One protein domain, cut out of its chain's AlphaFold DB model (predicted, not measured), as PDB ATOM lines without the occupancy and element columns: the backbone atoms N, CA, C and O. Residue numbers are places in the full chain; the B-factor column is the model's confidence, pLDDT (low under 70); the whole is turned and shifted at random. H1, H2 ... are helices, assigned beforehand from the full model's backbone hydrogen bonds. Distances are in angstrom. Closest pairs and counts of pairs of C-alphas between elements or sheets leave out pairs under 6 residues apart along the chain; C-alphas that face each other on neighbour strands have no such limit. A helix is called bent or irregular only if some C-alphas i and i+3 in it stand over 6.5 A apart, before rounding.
ATOM      1  N   SER A 132      46.979 -56.563 -24.104       92.06
ATOM      2  CA  SER A 132      48.206 -55.763 -23.987       92.06
ATOM      3  C   SER A 132      48.790 -55.391 -25.356       92.06
ATOM      4  O   SER A 132      49.209 -54.254 -25.590       92.06
ATOM      5  N   SER A 133      48.766 -56.334 -26.299       91.00
ATOM      6  CA  SER A 133      49.217 -56.111 -27.674       91.00
ATOM      7  C   SER A 133      48.334 -55.096 -28.409       91.00
ATOM      8  O   SER A 133      48.846 -54.256 -29.150       91.00
ATOM      9  N   LEU A 134      47.013 -55.161 -28.209       90.25
ATOM     10  CA  LEU A 134      46.066 -54.198 -28.774       90.25
ATOM     11  C   LEU A 134      46.255 -52.802 -28.170       90.25
ATOM     12  O   LEU A 134      46.341 -51.833 -28.921       90.25
ATOM     13  N   ASP A 135      46.404 -52.707 -26.850       91.75
ATOM     14  CA  ASP A 135      46.640 -51.443 -26.147       91.75
ATOM     15  C   ASP A 135      47.935 -50.785 -26.631       91.75
ATOM     16  O   ASP A 135      47.961 -49.596 -26.954       91.75
ATOM     17  N   SER A 136      49.001 -51.578 -26.754       93.31
ATOM     18  CA  SER A 136      50.295 -51.117 -27.265       93.31
ATOM     19  C   SER A 136      50.177 -50.597 -28.696       93.31
ATOM     20  O   SER A 136      50.718 -49.540 -29.017       93.31
ATOM     21  N   ARG A 137      49.433 -51.299 -29.561       92.38
ATOM     22  CA  ARG A 137      49.197 -50.861 -30.941       92.38
ATOM     23  C   ARG A 137      48.396 -49.563 -30.999       92.38
ATOM     24  O   ARG A 137      48.821 -48.643 -31.685       92.38
ATOM     25  N   ASN A 138      47.300 -49.462 -30.250       92.44
ATOM     26  CA  ASN A 138      46.477 -48.253 -30.196       92.44
ATOM     27  C   ASN A 138      47.296 -47.042 -29.730       92.44
ATOM     28  O   ASN A 138      47.219 -45.972 -30.335       92.44
ATOM     29  N   ARG A 139      48.119 -47.215 -28.688       93.62
ATOM     30  CA  ARG A 139      49.031 -46.168 -28.209       93.62
ATOM     31  C   ARG A 139      50.046 -45.774 -29.273       93.62
ATOM     32  O   ARG A 139      50.228 -44.583 -29.494       93.62
ATOM     33  N   ASN A 140      50.672 -46.741 -29.942       92.19
ATOM     34  CA  ASN A 140      51.646 -46.471 -31.001       92.19
ATOM     35  C   ASN A 140      51.016 -45.721 -32.179       92.19
ATOM     36  O   ASN A 140      51.580 -44.723 -32.622       92.19
ATOM     37  N   ASP A 141      49.835 -46.145 -32.635       91.56
ATOM     38  CA  ASP A 141      49.107 -45.486 -33.719       91.56
ATOM     39  C   ASP A 141      48.756 -44.038 -33.328       91.56
ATOM     40  O   ASP A 141      48.991 -43.107 -34.098       91.56
ATOM     41  N   LEU A 142      48.291 -43.804 -32.096       92.06
ATOM     42  CA  LEU A 142      47.995 -42.456 -31.597       92.06
ATOM     43  C   LEU A 142      49.247 -41.604 -31.373       92.06
ATOM     44  O   LEU A 142      49.203 -40.394 -31.590       92.06
ATOM     45  N   ASN A 143      50.369 -42.213 -30.999       90.94
ATOM     46  CA  ASN A 143      51.639 -41.515 -30.811       90.94
ATOM     47  C   ASN A 143      52.143 -40.881 -32.120       90.94
ATOM     48  O   ASN A 143      52.909 -39.923 -32.087       90.94
ATOM     49  N   THR A 144      51.677 -41.364 -33.279       88.38
ATOM     50  CA  THR A 144      51.982 -40.739 -34.577       88.38
ATOM     51  C   THR A 144      51.245 -39.417 -34.811       88.38
ATOM     52  O   THR A 144      51.676 -38.625 -35.647       88.38
ATOM     53  N   ILE A 145      50.155 -39.154 -34.080       88.12
ATOM     54  CA  ILE A 145      49.285 -37.986 -34.297       88.12
ATOM     55  C   ILE A 145      49.103 -37.098 -33.069       88.12
ATOM     56  O   ILE A 145      48.536 -36.014 -33.185       88.12
ATOM     57  N   THR A 146      49.549 -37.511 -31.884       89.31
ATOM     58  CA  THR A 146      49.470 -36.681 -30.681       89.31
ATOM     59  C   THR A 146      50.595 -36.988 -29.698       89.31
ATOM     60  O   THR A 146      50.997 -38.134 -29.531       89.31
ATOM     61  N   ALA A 147      51.068 -35.957 -28.994       88.19
ATOM     62  CA  ALA A 147      52.135 -36.074 -27.997       88.19
ATOM     63  C   ALA A 147      51.689 -36.727 -26.673       88.19
ATOM     64  O   ALA A 147      52.520 -36.989 -25.807       88.19
ATOM     65  N   LYS A 148      50.381 -36.950 -26.473       92.31
ATOM     66  CA  LYS A 148      49.826 -37.575 -25.257       92.31
ATOM     67  C   LYS A 148      48.905 -38.751 -25.624       92.31
ATOM     68  O   LYS A 148      47.693 -38.669 -25.395       92.31
ATOM     69  N   PRO A 149      49.453 -39.839 -26.200       93.12
ATOM     70  CA  PRO A 149      48.665 -40.969 -26.699       93.12
ATOM     71  C   PRO A 149      47.798 -41.625 -25.616       93.12
ATOM     72  O   PRO A 149      46.663 -41.992 -25.890       93.12
ATOM     73  N   ASP A 150      48.267 -41.691 -24.370       94.19
ATOM     74  CA  ASP A 150      47.526 -42.326 -23.269       94.19
ATOM     75  C   ASP A 150      46.226 -41.589 -22.911       94.19
ATOM     76  O   ASP A 150      45.196 -42.210 -22.633       94.19
ATOM     77  N   ILE A 151      46.256 -40.254 -22.962       94.44
ATOM     78  CA  ILE A 151      45.057 -39.434 -22.756       94.44
ATOM     79  C   ILE A 151      44.104 -39.631 -23.938       94.44
ATOM     80  O   ILE A 151      42.905 -39.804 -23.732       94.44
ATOM     81  N   ALA A 152      44.628 -39.661 -25.168       94.62
ATOM     82  CA  ALA A 152      43.827 -39.903 -26.364       94.62
ATOM     83  C   ALA A 152      43.123 -41.272 -26.332       94.62
ATOM     84  O   ALA A 152      41.923 -41.325 -26.595       94.62
ATOM     85  N   VAL A 153      43.824 -42.348 -25.943       94.75
ATOM     86  CA  VAL A 153      43.225 -43.684 -25.742       94.75
ATOM     87  C   VAL A 153      42.076 -43.601 -24.744       94.75
ATOM     88  O   VAL A 153      40.951 -43.968 -25.074       94.75
ATOM     89  N   SER A 154      42.333 -43.039 -23.561       93.81
ATOM     90  CA  SER A 154      41.338 -42.954 -22.484       93.81
ATOM     91  C   SER A 154      40.080 -42.183 -22.910       93.81
ATOM     92  O   SER A 154      38.959 -42.539 -22.545       93.81
ATOM     93  N   LEU A 155      40.247 -41.123 -23.708       93.69
ATOM     94  CA  LEU A 155      39.131 -40.347 -24.248       93.69
ATOM     95  C   LEU A 155      38.325 -41.140 -25.278       93.69
ATOM     96  O   LEU A 155      37.097 -41.137 -25.200       93.69
ATOM     97  N   LEU A 156      38.988 -41.828 -26.210       93.00
ATOM     98  CA  LEU A 156      38.319 -42.660 -27.213       93.00
ATOM     99  C   LEU A 156      37.540 -43.807 -26.560       93.00
ATOM    100  O   LEU A 156      36.373 -44.016 -26.884       93.00
ATOM    101  N   GLU A 157      38.140 -44.497 -25.592       91.69
ATOM    102  CA  GLU A 157      37.470 -45.544 -24.815       91.69
ATOM    103  C   GLU A 157      36.261 -44.995 -24.060       91.69
ATOM    104  O   GLU A 157      35.191 -45.599 -24.078       91.69
ATOM    105  N   SER A 158      36.384 -43.817 -23.439       90.12
ATOM    106  CA  SER A 158      35.257 -43.160 -22.773       90.12
ATOM    107  C   SER A 158      34.119 -42.849 -23.751       90.12
ATOM    108  O   SER A 158      32.956 -43.115 -23.440       90.12
ATOM    109  N   MET A 159      34.433 -42.338 -24.946       89.19
ATOM    110  CA  MET A 159      33.434 -42.076 -25.988       89.19
ATOM    111  C   MET A 159      32.720 -43.364 -26.421       89.19
ATOM    112  O   MET A 159      31.488 -43.385 -26.473       89.19
ATOM    113  N   LEU A 160      33.469 -44.444 -26.666       87.62
ATOM    114  CA  LEU A 160      32.920 -45.748 -27.053       87.62
ATOM    115  C   LEU A 160      32.065 -46.372 -25.943       87.62
ATOM    116  O   LEU A 160      30.951 -46.818 -26.204       87.62
ATOM    117  N   ASN A 161      32.531 -46.339 -24.694       86.44
ATOM    118  CA  ASN A 161      31.798 -46.888 -23.552       86.44
ATOM    119  C   ASN A 161      30.467 -46.158 -23.329       86.44
ATOM    120  O   ASN A 161      29.448 -46.794 -23.059       86.44
ATOM    121  N   ARG A 162      30.444 -44.826 -23.480       85.00
ATOM    122  CA  ARG A 162      29.199 -44.042 -23.390       85.00
ATOM    123  C   ARG A 162      28.225 -44.375 -24.519       85.00
ATOM    124  O   ARG A 162      27.024 -44.446 -24.260       85.00
ATOM    125  N   HIS A 163      28.735 -44.573 -25.737       82.62
ATOM    126  CA  HIS A 163      27.943 -45.004 -26.895       82.62
ATOM    127  C   HIS A 163      27.314 -46.379 -26.643       82.62
ATOM    128  O   HIS A 163      26.092 -46.522 -26.697       82.62
ATOM    129  N   GLN A 164      28.125 -47.362 -26.247       80.88
ATOM    130  CA  GLN A 164      27.676 -48.730 -25.994       80.88
ATOM    131  C   GLN A 164      26.658 -48.817 -24.848       80.88
ATOM    132  O   GLN A 164      25.680 -49.561 -24.939       80.88
ATOM    133  N   ALA A 165      26.863 -48.045 -23.777       81.06
ATOM    134  CA  ALA A 165      25.973 -48.009 -22.620       81.06
ATOM    135  C   ALA A 165      24.647 -47.267 -22.879       81.06
ATOM    136  O   ALA A 165      23.777 -47.287 -22.009       81.06
ATOM    137  N   LYS A 166      24.475 -46.630 -24.050       78.50
ATOM    138  CA  LYS A 166      23.277 -45.853 -24.422       78.50
ATOM    139  C   LYS A 166      22.891 -44.819 -23.358       78.50
ATOM    140  O   LYS A 166      21.715 -44.660 -23.027       78.50
ATOM    141  N   LEU A 167      23.893 -44.171 -22.764       75.88
ATOM    142  CA  LEU A 167      23.665 -43.177 -21.715       75.88
ATOM    143  C   LEU A 167      22.890 -41.966 -22.263       75.88
ATOM    144  O   LEU A 167      22.962 -41.693 -23.461       75.88
ATOM    145  N   PRO A 168      22.191 -41.197 -21.406       58.47
ATOM    146  CA  PRO A 168      21.634 -39.907 -21.803       58.47
ATOM    147  C   PRO A 168      22.722 -39.051 -22.474       58.47
ATOM    148  O   PRO A 168      23.871 -39.033 -22.018       58.47
ATOM    149  N   ASP A 169      22.379 -38.418 -23.597       65.50
ATOM    150  CA  ASP A 169      23.290 -37.682 -24.491       65.50
ATOM    151  C   ASP A 169      24.327 -38.537 -25.252       65.50
ATOM    152  O   ASP A 169      25.303 -38.004 -25.790       65.50
ATOM    153  N   SER A 170      24.165 -39.865 -25.325       62.16
ATOM    154  CA  SER A 170      25.035 -40.701 -26.160       62.16
ATOM    155  C   SER A 170      24.832 -40.366 -27.637       62.16
ATOM    156  O   SER A 170      23.755 -40.584 -28.196       62.16
ATOM    157  N   ILE A 171      25.888 -39.869 -28.276       65.00
ATOM    158  CA  ILE A 171      25.927 -39.648 -29.719       65.00
ATOM    159  C   ILE A 171      25.751 -41.011 -30.400       65.00
ATOM    160  O   ILE A 171      26.482 -41.942 -30.090       65.00
ATOM    161  N   THR A 172      24.799 -41.154 -31.323       70.19
ATOM    162  CA  THR A 172      24.568 -42.422 -32.046       70.19
ATOM    163  C   THR A 172      25.642 -42.718 -33.097       70.19
ATOM    164  O   THR A 172      25.831 -43.872 -33.478       70.19
ATOM    165  N   LEU A 173      26.348 -41.682 -33.558       83.06
ATOM    166  CA  LEU A 173      27.398 -41.713 -34.574       83.06
ATOM    167  C   LEU A 173      28.599 -40.891 -34.098       83.06
ATOM    168  O   LEU A 173      28.495 -39.678 -33.993       83.06
ATOM    169  N   ILE A 174      29.743 -41.524 -33.862       88.19
ATOM    170  CA  ILE A 174      30.974 -40.800 -33.522       88.19
ATOM    171  C   ILE A 174      31.647 -40.346 -34.822       88.19
ATOM    172  O   ILE A 174      32.133 -41.178 -35.591       88.19
ATOM    173  N   THR A 175      31.671 -39.039 -35.080       89.75
ATOM    174  CA  THR A 175      32.345 -38.458 -36.250       89.75
ATOM    175  C   THR A 175      33.806 -38.112 -35.955       89.75
ATOM    176  O   THR A 175      34.257 -38.083 -34.806       89.75
ATOM    177  N   ARG A 176      34.577 -37.812 -37.008       88.69
ATOM    178  CA  ARG A 176      35.955 -37.328 -36.856       88.69
ATOM    179  C   ARG A 176      35.986 -35.986 -36.122       88.69
ATOM    180  O   ARG A 176      36.874 -35.747 -35.307       88.69
ATOM    181  N   GLU A 177      35.029 -35.119 -36.421       89.69
ATOM    182  CA  GLU A 177      34.868 -33.803 -35.817       89.69
ATOM    183  C   GLU A 177      34.593 -33.920 -34.313       89.69
ATOM    184  O   GLU A 177      35.199 -33.182 -33.535       89.69
ATOM    185  N   ASP A 178      33.786 -34.898 -33.890       90.56
ATOM    186  CA  ASP A 178      33.537 -35.176 -32.468       90.56
ATOM    187  C   ASP A 178      34.818 -35.581 -31.735       90.56
ATOM    188  O   ASP A 178      35.096 -35.077 -30.645       90.56
ATOM    189  N   ILE A 179      35.629 -36.456 -32.343       91.12
ATOM    190  CA  ILE A 179      36.914 -36.889 -31.773       91.12
ATOM    191  C   ILE A 179      37.863 -35.693 -31.639       91.12
ATOM    192  O   ILE A 179      38.447 -35.487 -30.576       91.12
ATOM    193  N   ILE A 180      37.993 -34.872 -32.686       91.06
ATOM    194  CA  ILE A 180      38.857 -33.679 -32.674       91.06
ATOM    195  C   ILE A 180      38.407 -32.690 -31.610       91.06
ATOM    196  O   ILE A 180      39.237 -32.183 -30.857       91.06
ATOM    197  N   LYS A 181      37.100 -32.427 -31.527       91.62
ATOM    198  CA  LYS A 181      36.533 -31.553 -30.505       91.62
ATOM    199  C   LYS A 181      36.856 -32.087 -29.115       91.62
ATOM    200  O   LYS A 181      37.365 -31.337 -28.287       91.62
ATOM    201  N   LYS A 182      36.644 -33.386 -28.877       91.56
ATOM    202  CA  LYS A 182      36.919 -34.007 -27.577       91.56
ATOM    203  C   LYS A 182      38.393 -33.933 -27.194       91.56
ATOM    204  O   LYS A 182      38.724 -33.694 -26.036       91.56
ATOM    205  N   PHE A 183      39.277 -34.117 -28.167       93.38
ATOM    206  CA  PHE A 183      40.716 -33.984 -27.974       93.38
ATOM    207  C   PHE A 183      41.080 -32.536 -27.637       93.38
ATOM    208  O   PHE A 183      41.760 -32.296 -26.641       93.38
ATOM    209  N   SER A 184      40.545 -31.568 -28.385       91.94
ATOM    210  CA  SER A 184      40.763 -30.142 -28.134       91.94
ATOM    211  C   SER A 184      40.287 -29.709 -26.743       91.94
ATOM    212  O   SER A 184      41.001 -28.973 -26.067       91.94
ATOM    213  N   GLU A 185      39.119 -30.176 -26.287       93.12
ATOM    214  CA  GLU A 185      38.595 -29.918 -24.932       93.12
ATOM    215  C   GLU A 185      39.535 -30.432 -23.829       93.12
ATOM    216  O   GLU A 185      39.612 -29.846 -22.753       93.12
ATOM    217  N   ALA A 186      40.279 -31.507 -24.102       92.31
ATOM    218  CA  ALA A 186      41.272 -32.077 -23.195       92.31
ATOM    219  C   ALA A 186      42.685 -31.479 -23.369       92.31
ATOM    220  O   ALA A 186      43.650 -31.981 -22.787       92.31
ATOM    221  N   GLY A 187      42.836 -30.430 -24.186       92.12
ATOM    222  CA  GLY A 187      44.132 -29.820 -24.490       92.12
ATOM    223  C   GLY A 187      45.049 -30.713 -25.334       92.12
ATOM    224  O   GLY A 187      46.272 -30.568 -25.278       92.12
ATOM    225  N   LEU A 188      44.480 -31.659 -26.086       91.12
ATOM    226  CA  LEU A 188      45.196 -32.469 -27.065       91.12
ATOM    227  C   LEU A 188      45.129 -31.807 -28.438       91.12
ATOM    228  O   LEU A 188      44.052 -31.536 -28.967       91.12
ATOM    229  N   VAL A 189      46.298 -31.609 -29.038       85.75
ATOM    230  CA  VAL A 189      46.425 -31.167 -30.427       85.75
ATOM    231  C   VAL A 189      46.705 -32.394 -31.289       85.75
ATOM    232  O   VAL A 189      47.598 -33.183 -30.969       85.75
ATOM    233  N   ILE A 190      45.923 -32.564 -32.359       83.12
ATOM    234  CA  ILE A 190      46.185 -33.577 -33.385       83.12
ATOM    235  C   ILE A 190      47.134 -32.974 -34.412       83.12
ATOM    236  O   ILE A 190      46.791 -32.016 -35.105       83.12
ATOM    237  N   THR A 191      48.316 -33.558 -34.523       77.75
ATOM    238  CA  THR A 191      49.282 -33.224 -35.560       77.75
ATOM    239  C   THR A 191      48.916 -34.002 -36.825       77.75
ATOM    240  O   THR A 191      48.657 -35.206 -36.744       77.75
ATOM    241  N   PRO A 192      48.863 -33.363 -38.007       66.69
ATOM    242  CA  PRO A 192      48.702 -34.104 -39.249       66.69
ATOM    243  C   PRO A 192      49.851 -35.107 -39.400       66.69
ATOM    244  O   PRO A 192      51.004 -34.744 -39.162       66.69
ATOM    245  N   ILE A 193      49.548 -36.335 -39.832       63.66
ATOM    246  CA  ILE A 193      50.579 -37.263 -40.310       63.66
ATOM    247  C   ILE A 193      51.149 -36.631 -41.575       63.66
ATOM    248  O   ILE A 193      50.482 -36.610 -42.608       63.66
ATOM    249  N   ARG A 194      52.336 -36.044 -41.460       60.41
ATOM    250  CA  ARG A 194      53.061 -35.461 -42.584       60.41
ATOM    251  C   ARG A 194      54.081 -36.472 -43.070       60.41
ATOM    252  O   ARG A 194      54.769 -37.102 -42.268       60.41
ATOM    253  N   THR A 195      54.184 -36.617 -44.379       62.56
ATOM    254  CA  THR A 195      55.336 -37.271 -44.995       62.56
ATOM    255  C   THR A 195      56.609 -36.491 -44.662       62.56
ATOM    256  O   THR A 195      56.561 -35.288 -44.404       62.56
ATOM    257  N   GLU A 196      57.763 -37.159 -44.681       61.69
ATOM    258  CA  GLU A 196      59.060 -36.493 -44.494       61.69
ATOM    259  C   GLU A 196      59.221 -35.303 -45.457       61.69
ATOM    260  O   GLU A 196      59.631 -34.222 -45.043       61.69
ATOM    261  N   GLN A 197      58.762 -35.458 -46.703       68.88
ATOM    262  CA  GLN A 197      58.752 -34.389 -47.698       68.88
ATOM    263  C   GLN A 197      57.904 -33.180 -47.264       68.88
ATOM    264  O   GLN A 197      58.372 -32.050 -47.334       68.88
ATOM    265  N   GLU A 198      56.691 -33.388 -46.744       68.12
ATOM    266  CA  GLU A 198      55.825 -32.300 -46.255       68.12
ATOM    267  C   GLU A 198      56.373 -31.607 -44.996       68.12
ATOM    268  O   GLU A 198      56.027 -30.456 -44.702       68.12
ATOM    269  N   ILE A 199      57.202 -32.306 -44.219       66.94
ATOM    270  CA  ILE A 199      57.924 -31.729 -43.083       66.94
ATOM    271  C   ILE A 199      59.054 -30.836 -43.606       66.94
ATOM    272  O   ILE A 199      59.130 -29.670 -43.215       66.94
ATOM    273  N   LEU A 200      59.877 -31.345 -44.525       75.88
ATOM    274  CA  LEU A 200      60.980 -30.603 -45.144       75.88
ATOM    275  C   LEU A 200      60.489 -29.364 -45.907       75.88
ATOM    276  O   LEU A 200      61.051 -28.284 -45.740       75.88
ATOM    277  N   ASP A 201      59.394 -29.480 -46.659       77.62
ATOM    278  CA  ASP A 201      58.793 -28.368 -47.403       77.62
ATOM    279  C   ASP A 201      58.266 -27.257 -46.478       77.62
ATOM    280  O   ASP A 201      58.262 -26.087 -46.856       77.62
ATOM    281  N   ASN A 202      57.823 -27.596 -45.260       70.12
ATOM    282  CA  ASN A 202      57.436 -26.595 -44.262       70.12
ATOM    283  C   ASN A 202      58.653 -25.872 -43.687       70.12
ATOM    284  O   ASN A 202      58.605 -24.655 -43.536       70.12
ATOM    285  N   PHE A 203      59.742 -26.591 -43.405       72.56
ATOM    286  CA  PHE A 203      60.976 -25.965 -42.932       72.56
ATOM    287  C   PHE A 203      61.606 -25.066 -43.998       72.56
ATOM    288  O   PHE A 203      62.052 -23.978 -43.664       72.56
ATOM    289  N   ALA A 204      61.551 -25.450 -45.277       70.12
ATOM    290  CA  ALA A 204      62.052 -24.643 -46.392       70.12
ATOM    291  C   ALA A 204      61.255 -23.345 -46.648       70.12
ATOM    292  O   ALA A 204      61.696 -22.496 -47.422       70.12
ATOM    293  N   ARG A 205      60.073 -23.193 -46.034       59.88
ATOM    294  CA  ARG A 205      59.224 -21.991 -46.115       59.88
ATOM    295  C   ARG A 205      59.374 -21.052 -44.909       59.88
ATOM    296  O   ARG A 205      58.658 -20.052 -44.859       59.88
TER     297      ARG A 205
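AT A GLANCE: This is residues 132 to 205 of the 206 residues of an uncharacterized protein of Solemya pervernicosa gill symbiont (UniProt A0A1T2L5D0). Two helices, H1 and H2, meet as a bent corner near the end of the one and the beginning of the other, and a third, H3, crosses H2 at a steep angle near the same end. A short fourth helix, H4, makes up most of the stretch that sticks out from this three-helix body, residues 195 to 205, and with this stretch the longest span is 50 A, against 35 A for the body without it. The printed part has 74 residues with four named helices, in the order H1, H2, H3, H4, and no named strand; its class is all helix, with 46 residues in the helices. The whole is loose, with a radius of gyration of the C-alphas of 15.0 A, and elongated, spanning 50 by 28 by 19 A.

HOW THE PARTS SIT: H1, residues 132 to 143, touches H2, residues 149 to 164, with its residues 138 to 143 alone, and H2 touches it with residues 149 to 153 alone. The closest C-alphas of the two are those of Asn 143 and Pro 149, 5.1 A apart. The two run opposite ways at a steep tilt of 68 degrees, only just short of about perpendicular. H2 also touches H3, residues 176 to 185, with its residues 152 to 156 alone; the closest C-alphas are those of Ala 152 and Phe 183, 6.9 A apart. H2 and H3 run opposite ways at a steep tilt of 58 degrees. H1 and H3 are apart. H4, residues 196 to 203, is apart from H1, H2 and H3. In H1, H2, H3 and H4 every O i to N i+4 pair is within hydrogen-bond range.

IN THESE COORDINATES: H1 begins with C-alpha 132 at (48.206, -55.763, -23.987) and is 16.2 A long from first to last C-alpha. H2, the longest helix with 16 residues, measures 22.4 A and ends with C-alpha 164 at (27.676, -48.730, -25.994). H3, 10 residues, measures 14.3 A. H4, 8 residues, measures 10.8 A and ends with C-alpha 203 at (60.976, -25.965, -42.932). None of the helices is bent.

THE WHOLE: The C-alphas farthest apart are those of Pro 168 and Ala 204, at 49.7 A. Without the residues that stand free, 195 to 205, the body has 63 residues and spans 35 by 26 by 17 A. The link from H1 to H2 is tight, that from H2 to H3 is long with 11 residues, and that from H3 to H4 is short with 10. The printed part has no cut. The mean pLDDT of the printed part is 83.7; residues 168 to 171, 192 to 199 and 205 are under 70.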